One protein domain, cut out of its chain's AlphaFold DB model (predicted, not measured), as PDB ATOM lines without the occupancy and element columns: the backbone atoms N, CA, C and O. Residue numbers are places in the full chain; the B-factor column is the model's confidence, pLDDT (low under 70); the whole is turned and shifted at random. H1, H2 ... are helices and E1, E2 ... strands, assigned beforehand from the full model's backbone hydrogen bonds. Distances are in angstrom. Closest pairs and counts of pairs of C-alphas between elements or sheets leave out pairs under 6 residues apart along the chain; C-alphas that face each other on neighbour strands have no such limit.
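AT A GLANCE: This is residues 103 to 155 of the 157 residues of an uncharacterized protein of Sulfuracidifex tepidarius (UniProt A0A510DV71). A small antiparallel sheet, E1, E3, E2 in order, has H2 packed along one face, while H1 only grazes it. The 53 printed residues hold H1, E1, H2, E2, E3 along the chain, of mixed class. The whole is compact, radius of gyration of the C-alphas 10.4 A, spanning 29 by 19 by 14 A.

HOW THE PARTS SIT: Start at inner strand E3, residues 149 to 154, with antiparallel neighbours E1, residues 118 to 120, and E2, residues 137 to 142. Find N 151 and O 120, and N 152 and O 139, each 2.8 A apart, within hydrogen-bond range. E2 and E3 form a hairpin. H2, residues 123 to 133, is on the sheet in two layers, one helix layer on one sheet, at a height over the sheet of 7.8 A; its closest C-alphas to E3 are those of Lys 123 and Trp 151, 5.7 A. It lies over E3, only just not over E1, where 2 of its C-alphas fall, and runs along the strands, at 6 degrees to E3 on the local plane. E1, H2, E2 make a split strand-helix-strand unit, two strands running the same way with E3 between, its crossover right-handed. H1, residues 103 to 114, only grazes the sheet; its closest C-alphas to E1 are those of Met 111 and Phe 118, 7.8 A. H1 and H2 are apart, and in both every O i to N i+4 pair is within hydrogen-bond range.

IN THESE COORDINATES: Find C-alpha 103 at (-35.404, -45.944, -10.808); H1 runs 16.6 A from there. E1 spans 6.9 A, H2 15.5 A, E2 16.2 A, and E3 15.5 A, ending at C-alpha 154, (-42.268, -27.809, -18.893).

THE WHOLE: The C-alphas of Glu 103 and Lys 134 are farthest apart, 29.4 A. The printed part has no cut and no long link. Look for pLDDT under 70 at residues 103 to 104, 134 to 135 and 144 to 148.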
ATOM      1  N   GLU A 103     -34.054 -46.525 -10.664       59.44
ATOM      2  CA  GLU A 103     -35.404 -45.944 -10.808       59.44
ATOM      3  C   GLU A 103     -35.390 -44.409 -10.758       59.44
ATOM      4  O   GLU A 103     -35.914 -43.757 -11.663       59.44
ATOM      5  N   GLU A 104     -34.710 -43.810  -9.772       61.44
ATOM      6  CA  GLU A 104     -34.542 -42.351  -9.707       61.44
ATOM      7  C   GLU A 104     -33.782 -41.824 -10.929       61.44
ATOM      8  O   GLU A 104     -34.179 -40.824 -11.525       61.44
ATOM      9  N   LYS A 105     -32.724 -42.520 -11.366       71.94
ATOM     10  CA  LYS A 105     -32.003 -42.146 -12.590       71.94
ATOM     11  C   LYS A 105     -32.875 -42.278 -13.827       71.94
ATOM     12  O   LYS A 105     -32.754 -41.448 -14.723       71.94
ATOM     13  N   TYR A 106     -33.729 -43.294 -13.898       74.44
ATOM     14  CA  TYR A 106     -34.647 -43.486 -15.010       74.44
ATOM     15  C   TYR A 106     -35.666 -42.349 -15.078       74.44
ATOM     16  O   TYR A 106     -35.801 -41.748 -16.143       74.44
ATOM     17  N   ILE A 107     -36.300 -41.982 -13.956       71.50
ATOM     18  CA  ILE A 107     -37.228 -40.841 -13.905       71.50
ATOM     19  C   ILE A 107     -36.502 -39.541 -14.261       71.50
ATOM     20  O   ILE A 107     -36.978 -38.799 -15.116       71.50
ATOM     21  N   ILE A 108     -35.324 -39.284 -13.687       76.31
ATOM     22  CA  ILE A 108     -34.544 -38.071 -13.975       76.31
ATOM     23  C   ILE A 108     -34.153 -38.007 -15.461       76.31
ATOM     24  O   ILE A 108     -34.307 -36.964 -16.099       76.31
ATOM     25  N   ASN A 109     -33.697 -39.119 -16.045       78.56
ATOM     26  CA  ASN A 109     -33.348 -39.192 -17.466       78.56
ATOM     27  C   ASN A 109     -34.578 -39.029 -18.367       78.56
ATOM     28  O   ASN A 109     -34.506 -38.357 -19.397       78.56
ATOM     29  N   TRP A 110     -35.712 -39.619 -17.988       82.06
ATOM     30  CA  TRP A 110     -36.973 -39.483 -18.707       82.06
ATOM     31  C   TRP A 110     -37.478 -38.034 -18.676       82.06
ATOM     32  O   TRP A 110     -37.756 -37.472 -19.739       82.06
ATOM     33  N   MET A 111     -37.484 -37.390 -17.504       81.06
ATOM     34  CA  MET A 111     -37.812 -35.969 -17.345       81.06
ATOM     35  C   MET A 111     -36.908 -35.093 -18.218       81.06
ATOM     36  O   MET A 111     -37.405 -34.281 -19.004       81.06
ATOM     37  N   ALA A 112     -35.593 -35.322 -18.175       81.12
ATOM     38  CA  ALA A 112     -34.629 -34.600 -18.999       81.12
ATOM     39  C   ALA A 112     -34.877 -34.800 -20.507       81.12
ATOM     40  O   ALA A 112     -34.824 -33.836 -21.270       81.12
ATOM     41  N   SER A 113     -35.216 -36.021 -20.945       80.94
ATOM     42  CA  SER A 113     -35.504 -36.325 -22.357       80.94
ATOM     43  C   SER A 113     -36.734 -35.588 -22.902       80.94
ATOM     44  O   SER A 113     -36.802 -35.263 -24.087       80.94
ATOM     45  N   LYS A 114     -37.706 -35.299 -22.030       82.00
ATOM     46  CA  LYS A 114     -38.954 -34.600 -22.363       82.00
ATOM     47  C   LYS A 114     -38.874 -33.086 -22.146       82.00
ATOM     48  O   LYS A 114     -39.750 -32.352 -22.627       82.00
ATOM     49  N   GLY A 115     -37.818 -32.624 -21.475       81.56
ATOM     50  CA  GLY A 115     -37.617 -31.233 -21.081       81.56
ATOM     51  C   GLY A 115     -38.469 -30.818 -19.881       81.56
ATOM     52  O   GLY A 115     -38.912 -29.672 -19.833       81.56
ATOM     53  N   TYR A 116     -38.750 -31.745 -18.962       85.44
ATOM     54  CA  TYR A 116     -39.450 -31.464 -17.710       85.44
ATOM     55  C   TYR A 116     -38.452 -31.073 -16.620       85.44
ATOM     56  O   TYR A 116     -37.457 -31.766 -16.412       85.44
ATOM     57  N   GLU A 117     -38.719 -29.969 -15.922       79.88
ATOM     58  CA  GLU A 117     -37.878 -29.510 -14.804       79.88
ATOM     59  C   GLU A 117     -38.379 -30.025 -13.451       79.88
ATOM     60  O   GLU A 117     -37.596 -30.215 -12.524       79.88
ATOM     61  N   PHE A 118     -39.681 -30.290 -13.342       81.81
ATOM     62  CA  PHE A 118     -40.314 -30.802 -12.132       81.81
ATOM     63  C   PHE A 118     -41.514 -31.669 -12.507       81.81
ATOM     64  O   PHE A 118     -42.221 -31.335 -13.449       81.81
ATOM     65  N   CYS A 119     -41.759 -32.754 -11.781       81.25
ATOM     66  CA  CYS A 119     -42.957 -33.573 -11.930       81.25
ATOM     67  C   CYS A 119     -43.476 -33.951 -10.542       81.25
ATOM     68  O   CYS A 119     -42.680 -34.315  -9.677       81.25
ATOM     69  N   SER A 120     -44.791 -33.878 -10.337       80.25
ATOM     70  CA  SER A 120     -45.445 -34.315  -9.101       80.25
ATOM     71  C   SER A 120     -46.719 -35.100  -9.398       80.25
ATOM     72  O   SER A 120     -47.419 -34.836 -10.375       80.25
ATOM     73  N   TYR A 121     -47.030 -36.057  -8.526       77.75
ATOM     74  CA  TYR A 121     -48.314 -36.762  -8.506       77.75
ATOM     75  C   TYR A 121     -49.437 -35.919  -7.885       77.75
ATOM     76  O   TYR A 121     -50.586 -36.351  -7.861       77.75
ATOM     77  N   ASP A 122     -49.125 -34.724  -7.373       77.69
ATOM     78  CA  ASP A 122     -50.107 -33.730  -6.961       77.69
ATOM     79  C   ASP A 122     -50.118 -32.553  -7.945       77.69
ATOM     80  O   ASP A 122     -49.156 -31.792  -8.093       77.69
ATOM     81  N   LYS A 123     -51.263 -32.374  -8.603       79.25
ATOM     82  CA  LYS A 123     -51.509 -31.268  -9.526       79.25
ATOM     83  C   LYS A 123     -51.323 -29.901  -8.867       79.25
ATOM     84  O   LYS A 123     -50.852 -28.976  -9.529       79.25
ATOM     85  N   GLN A 124     -51.713 -29.742  -7.601       76.88
ATOM     86  CA  GLN A 124     -51.591 -28.456  -6.909       76.88
ATOM     87  C   GLN A 124     -50.127 -28.085  -6.680       76.88
ATOM     88  O   GLN A 124     -49.759 -26.928  -6.866       76.88
ATOM     89  N   GLU A 125     -49.289 -29.064  -6.354       80.56
ATOM     90  CA  GLU A 125     -47.852 -28.868  -6.166       80.56
ATOM     91  C   GLU A 125     -47.163 -28.479  -7.483       80.56
ATOM     92  O   GLU A 125     -46.383 -27.525  -7.530       80.56
ATOM     93  N   ALA A 126     -47.514 -29.147  -8.589       78.81
ATOM     94  CA  ALA A 126     -47.001 -28.801  -9.914       78.81
ATOM     95  C   ALA A 126     -47.402 -27.375 -10.346       78.81
ATOM     96  O   ALA A 126     -46.595 -26.651 -10.934       78.81
ATOM     97  N   LEU A 127     -48.630 -26.946 -10.030       79.94
ATOM     98  CA  LEU A 127     -49.111 -25.589 -10.315       79.94
ATOM     99  C   LEU A 127     -48.441 -24.526  -9.434       79.94
ATOM    100  O   LEU A 127     -48.088 -23.467  -9.941       79.94
ATOM    101  N   GLN A 128     -48.200 -24.807  -8.150       82.31
ATOM    102  CA  GLN A 128     -47.448 -23.895  -7.279       82.31
ATOM    103  C   GLN A 128     -46.026 -23.672  -7.802       82.31
ATOM    104  O   GLN A 128     -45.545 -22.541  -7.837       82.31
ATOM    105  N   LYS A 129     -45.371 -24.732  -8.291       78.00
ATOM    106  CA  LYS A 129     -44.054 -24.608  -8.929       78.00
ATOM    107  C   LYS A 129     -44.090 -23.810 -10.229       78.00
ATOM    108  O   LYS A 129     -43.153 -23.063 -10.496       78.00
ATOM    109  N   LEU A 130     -45.166 -23.909 -11.011       79.19
ATOM    110  CA  LEU A 130     -45.364 -23.038 -12.171       79.19
ATOM    111  C   LEU A 130     -45.477 -21.561 -11.757       79.19
ATOM    112  O   LEU A 130     -44.861 -20.713 -12.398       79.19
ATOM    113  N   ASP A 131     -46.207 -21.255 -10.683       77.44
ATOM    114  CA  ASP A 131     -46.358 -19.885 -10.170       77.44
ATOM    115  C   ASP A 131     -45.037 -19.290  -9.646       77.44
ATOM    116  O   ASP A 131     -44.824 -18.075  -9.733       77.44
ATOM    117  N   GLU A 132     -44.127 -20.131  -9.141       76.56
ATOM    118  CA  GLU A 132     -42.772 -19.727  -8.740       76.56
ATOM    119  C   GLU A 132     -41.864 -19.430  -9.941       76.56
ATOM    120  O   GLU A 132     -41.141 -18.431  -9.933       76.56
ATOM    121  N   VAL A 133     -41.902 -20.277 -10.975       71.94
ATOM    122  CA  VAL A 133     -41.027 -20.167 -12.157       71.94
ATOM    123  C   VAL A 133     -41.555 -19.139 -13.168       71.94
ATOM    124  O   VAL A 133     -40.767 -18.528 -13.885       71.94
ATOM    125  N   LYS A 134     -42.876 -18.902 -13.213       65.25
ATOM    126  CA  LYS A 134     -43.609 -17.950 -14.083       65.25
ATOM    127  C   LYS A 134     -43.417 -18.105 -15.597       65.25
ATOM    128  O   LYS A 134     -44.052 -17.385 -16.365       65.25
ATOM    129  N   GLU A 135     -42.609 -19.062 -16.036       64.62
ATOM    130  CA  GLU A 135     -42.325 -19.355 -17.438       64.62
ATOM    131  C   GLU A 135     -42.513 -20.857 -17.696       64.62
ATOM    132  O   GLU A 135     -41.745 -21.686 -17.220       64.62
ATOM    133  N   GLY A 136     -43.556 -21.237 -18.443       74.38
ATOM    134  CA  GLY A 136     -43.819 -22.640 -18.783       74.38
ATOM    135  C   GLY A 136     -45.291 -23.042 -18.736       74.38
ATOM    136  O   GLY A 136     -46.188 -22.204 -18.808       74.38
ATOM    137  N   GLY A 137     -45.533 -24.348 -18.646       82.38
ATOM    138  CA  GLY A 137     -46.855 -24.926 -18.426       82.38
ATOM    139  C   GLY A 137     -46.763 -26.297 -17.763       82.38
ATOM    140  O   GLY A 137     -45.764 -26.999 -17.919       82.38
ATOM    141  N   VAL A 138     -47.805 -26.668 -17.022       85.06
ATOM    142  CA  VAL A 138     -47.948 -28.008 -16.441       85.06
ATOM    143  C   VAL A 138     -48.674 -28.900 -17.443       85.06
ATOM    144  O   VAL A 138     -49.740 -28.540 -17.942       85.06
ATOM    145  N   ILE A 139     -48.081 -30.049 -17.741       84.88
ATOM    146  CA  ILE A 139     -48.604 -31.058 -18.656       84.88
ATOM    147  C   ILE A 139     -48.897 -32.312 -17.840       84.88
ATOM    148  O   ILE A 139     -48.090 -32.718 -17.011       84.88
ATOM    149  N   GLU A 140     -50.063 -32.895 -18.066       85.50
ATOM    150  CA  GLU A 140     -50.422 -34.201 -17.526       85.50
ATOM    151  C   GLU A 140     -49.830 -35.278 -18.438       85.50
ATOM    152  O   GLU A 140     -50.078 -35.279 -19.646       85.50
ATOM    153  N   GLU A 141     -48.997 -36.137 -17.869       84.00
ATOM    154  CA  GLU A 141     -48.356 -37.271 -18.531       84.00
ATOM    155  C   GLU A 141     -48.627 -38.538 -17.719       84.00
ATOM    156  O   GLU A 141     -48.984 -38.476 -16.546       84.00
ATOM    157  N   GLU A 142     -48.438 -39.694 -18.342       76.56
ATOM    158  CA  GLU A 142     -48.503 -40.983 -17.654       76.56
ATOM    159  C   GLU A 142     -47.083 -41.384 -17.238       76.56
ATOM    160  O   GLU A 142     -46.175 -41.429 -18.078       76.56
ATOM    161  N   ASP A 143     -46.867 -41.651 -15.948       74.12
ATOM    162  CA  ASP A 143     -45.565 -42.097 -15.459       74.12
ATOM    163  C   ASP A 143     -45.202 -43.454 -16.096       74.12
ATOM    164  O   ASP A 143     -45.916 -44.439 -15.892       74.12
ATOM    165  N   PRO A 144     -44.081 -43.557 -16.833       64.94
ATOM    166  CA  PRO A 144     -43.657 -44.800 -17.473       64.94
ATOM    167  C   PRO A 144     -43.337 -45.944 -16.498       64.94
ATOM    168  O   PRO A 144     -43.253 -47.089 -16.949       64.94
ATOM    169  N   LEU A 145     -43.115 -45.666 -15.209       64.06
ATOM    170  CA  LEU A 145     -42.856 -46.695 -14.197       64.06
ATOM    171  C   LEU A 145     -44.133 -47.165 -13.499       64.06
ATOM    172  O   LEU A 145     -44.332 -48.370 -13.345       64.06
ATOM    173  N   THR A 146     -44.996 -46.238 -13.074       61.25
ATOM    174  CA  THR A 146     -46.186 -46.573 -12.273       61.25
ATOM    175  C   THR A 146     -47.499 -46.592 -13.057       61.25
ATOM    176  O   THR A 146     -48.472 -47.175 -12.576       61.25
ATOM    177  N   GLY A 147     -47.548 -45.997 -14.253       64.31
ATOM    178  CA  GLY A 147     -48.769 -45.844 -15.054       64.31
ATOM    179  C   GLY A 147     -49.798 -44.892 -14.433       64.31
ATOM    180  O   GLY A 147     -50.983 -44.978 -14.752       64.31
ATOM    181  N   LEU A 148     -49.377 -44.054 -13.481       68.94
ATOM    182  CA  LEU A 148     -50.216 -43.050 -12.830       68.94
ATOM    183  C   LEU A 148     -50.108 -41.706 -13.548       68.94
ATOM    184  O   LEU A 148     -49.062 -41.382 -14.114       68.94
ATOM    185  N   ASP A 149     -51.170 -40.907 -13.452       77.12
ATOM    186  CA  ASP A 149     -51.148 -39.524 -13.917       77.12
ATOM    187  C   ASP A 149     -50.129 -38.729 -13.084       77.12
ATOM    188  O   ASP A 149     -50.195 -38.687 -11.850       77.12
ATOM    189  N   ILE A 150     -49.169 -38.116 -13.770       85.44
ATOM    190  CA  ILE A 150     -48.136 -37.260 -13.198       85.44
ATOM    191  C   ILE A 150     -48.171 -35.896 -13.891       85.44
ATOM    192  O   ILE A 150     -48.230 -35.785 -15.117       85.44
ATOM    193  N   TRP A 151     -48.143 -34.824 -13.103       88.38
ATOM    194  CA  TRP A 151     -48.152 -33.455 -13.605       88.38
ATOM    195  C   TRP A 151     -46.728 -32.921 -13.677       88.38
ATOM    196  O   TRP A 151     -46.078 -32.680 -12.660       88.38
ATOM    197  N   CYS A 152     -46.254 -32.718 -14.901       87.56
ATOM    198  CA  CYS A 152     -44.898 -32.301 -15.209       87.56
ATOM    199  C   CYS A 152     -44.840 -30.851 -15.699       87.56
ATOM    200  O   CYS A 152     -45.513 -30.454 -16.649       87.56
ATOM    201  N   LEU A 153     -43.990 -30.051 -15.064       86.06
ATOM    202  CA  LEU A 153     -43.668 -28.685 -15.440       86.06
ATOM    203  C   LEU A 153     -42.683 -28.675 -16.612       86.06
ATOM    204  O   LEU A 153     -41.549 -29.151 -16.502       86.06
ATOM    205  N   LYS A 154     -43.100 -28.060 -17.717       84.44
ATOM    206  CA  LYS A 154     -42.268 -27.809 -18.893       84.44
ATOM    207  C   LYS A 154     -42.018 -26.314 -19.048       84.44
ATOM    208  O   LYS A 154     -42.926 -25.563 -19.412       84.44
ATOM    209  N   VAL A 155     -40.784 -25.891 -18.796       75.00
ATOM    210  CA  VAL A 155     -40.355 -24.498 -18.973       75.00
ATOM    211  C   VAL A 155     -40.128 -24.231 -20.461       75.00
ATOM    212  O   VAL A 155     -39.490 -25.021 -21.161       75.00
TER     213      VAL A 155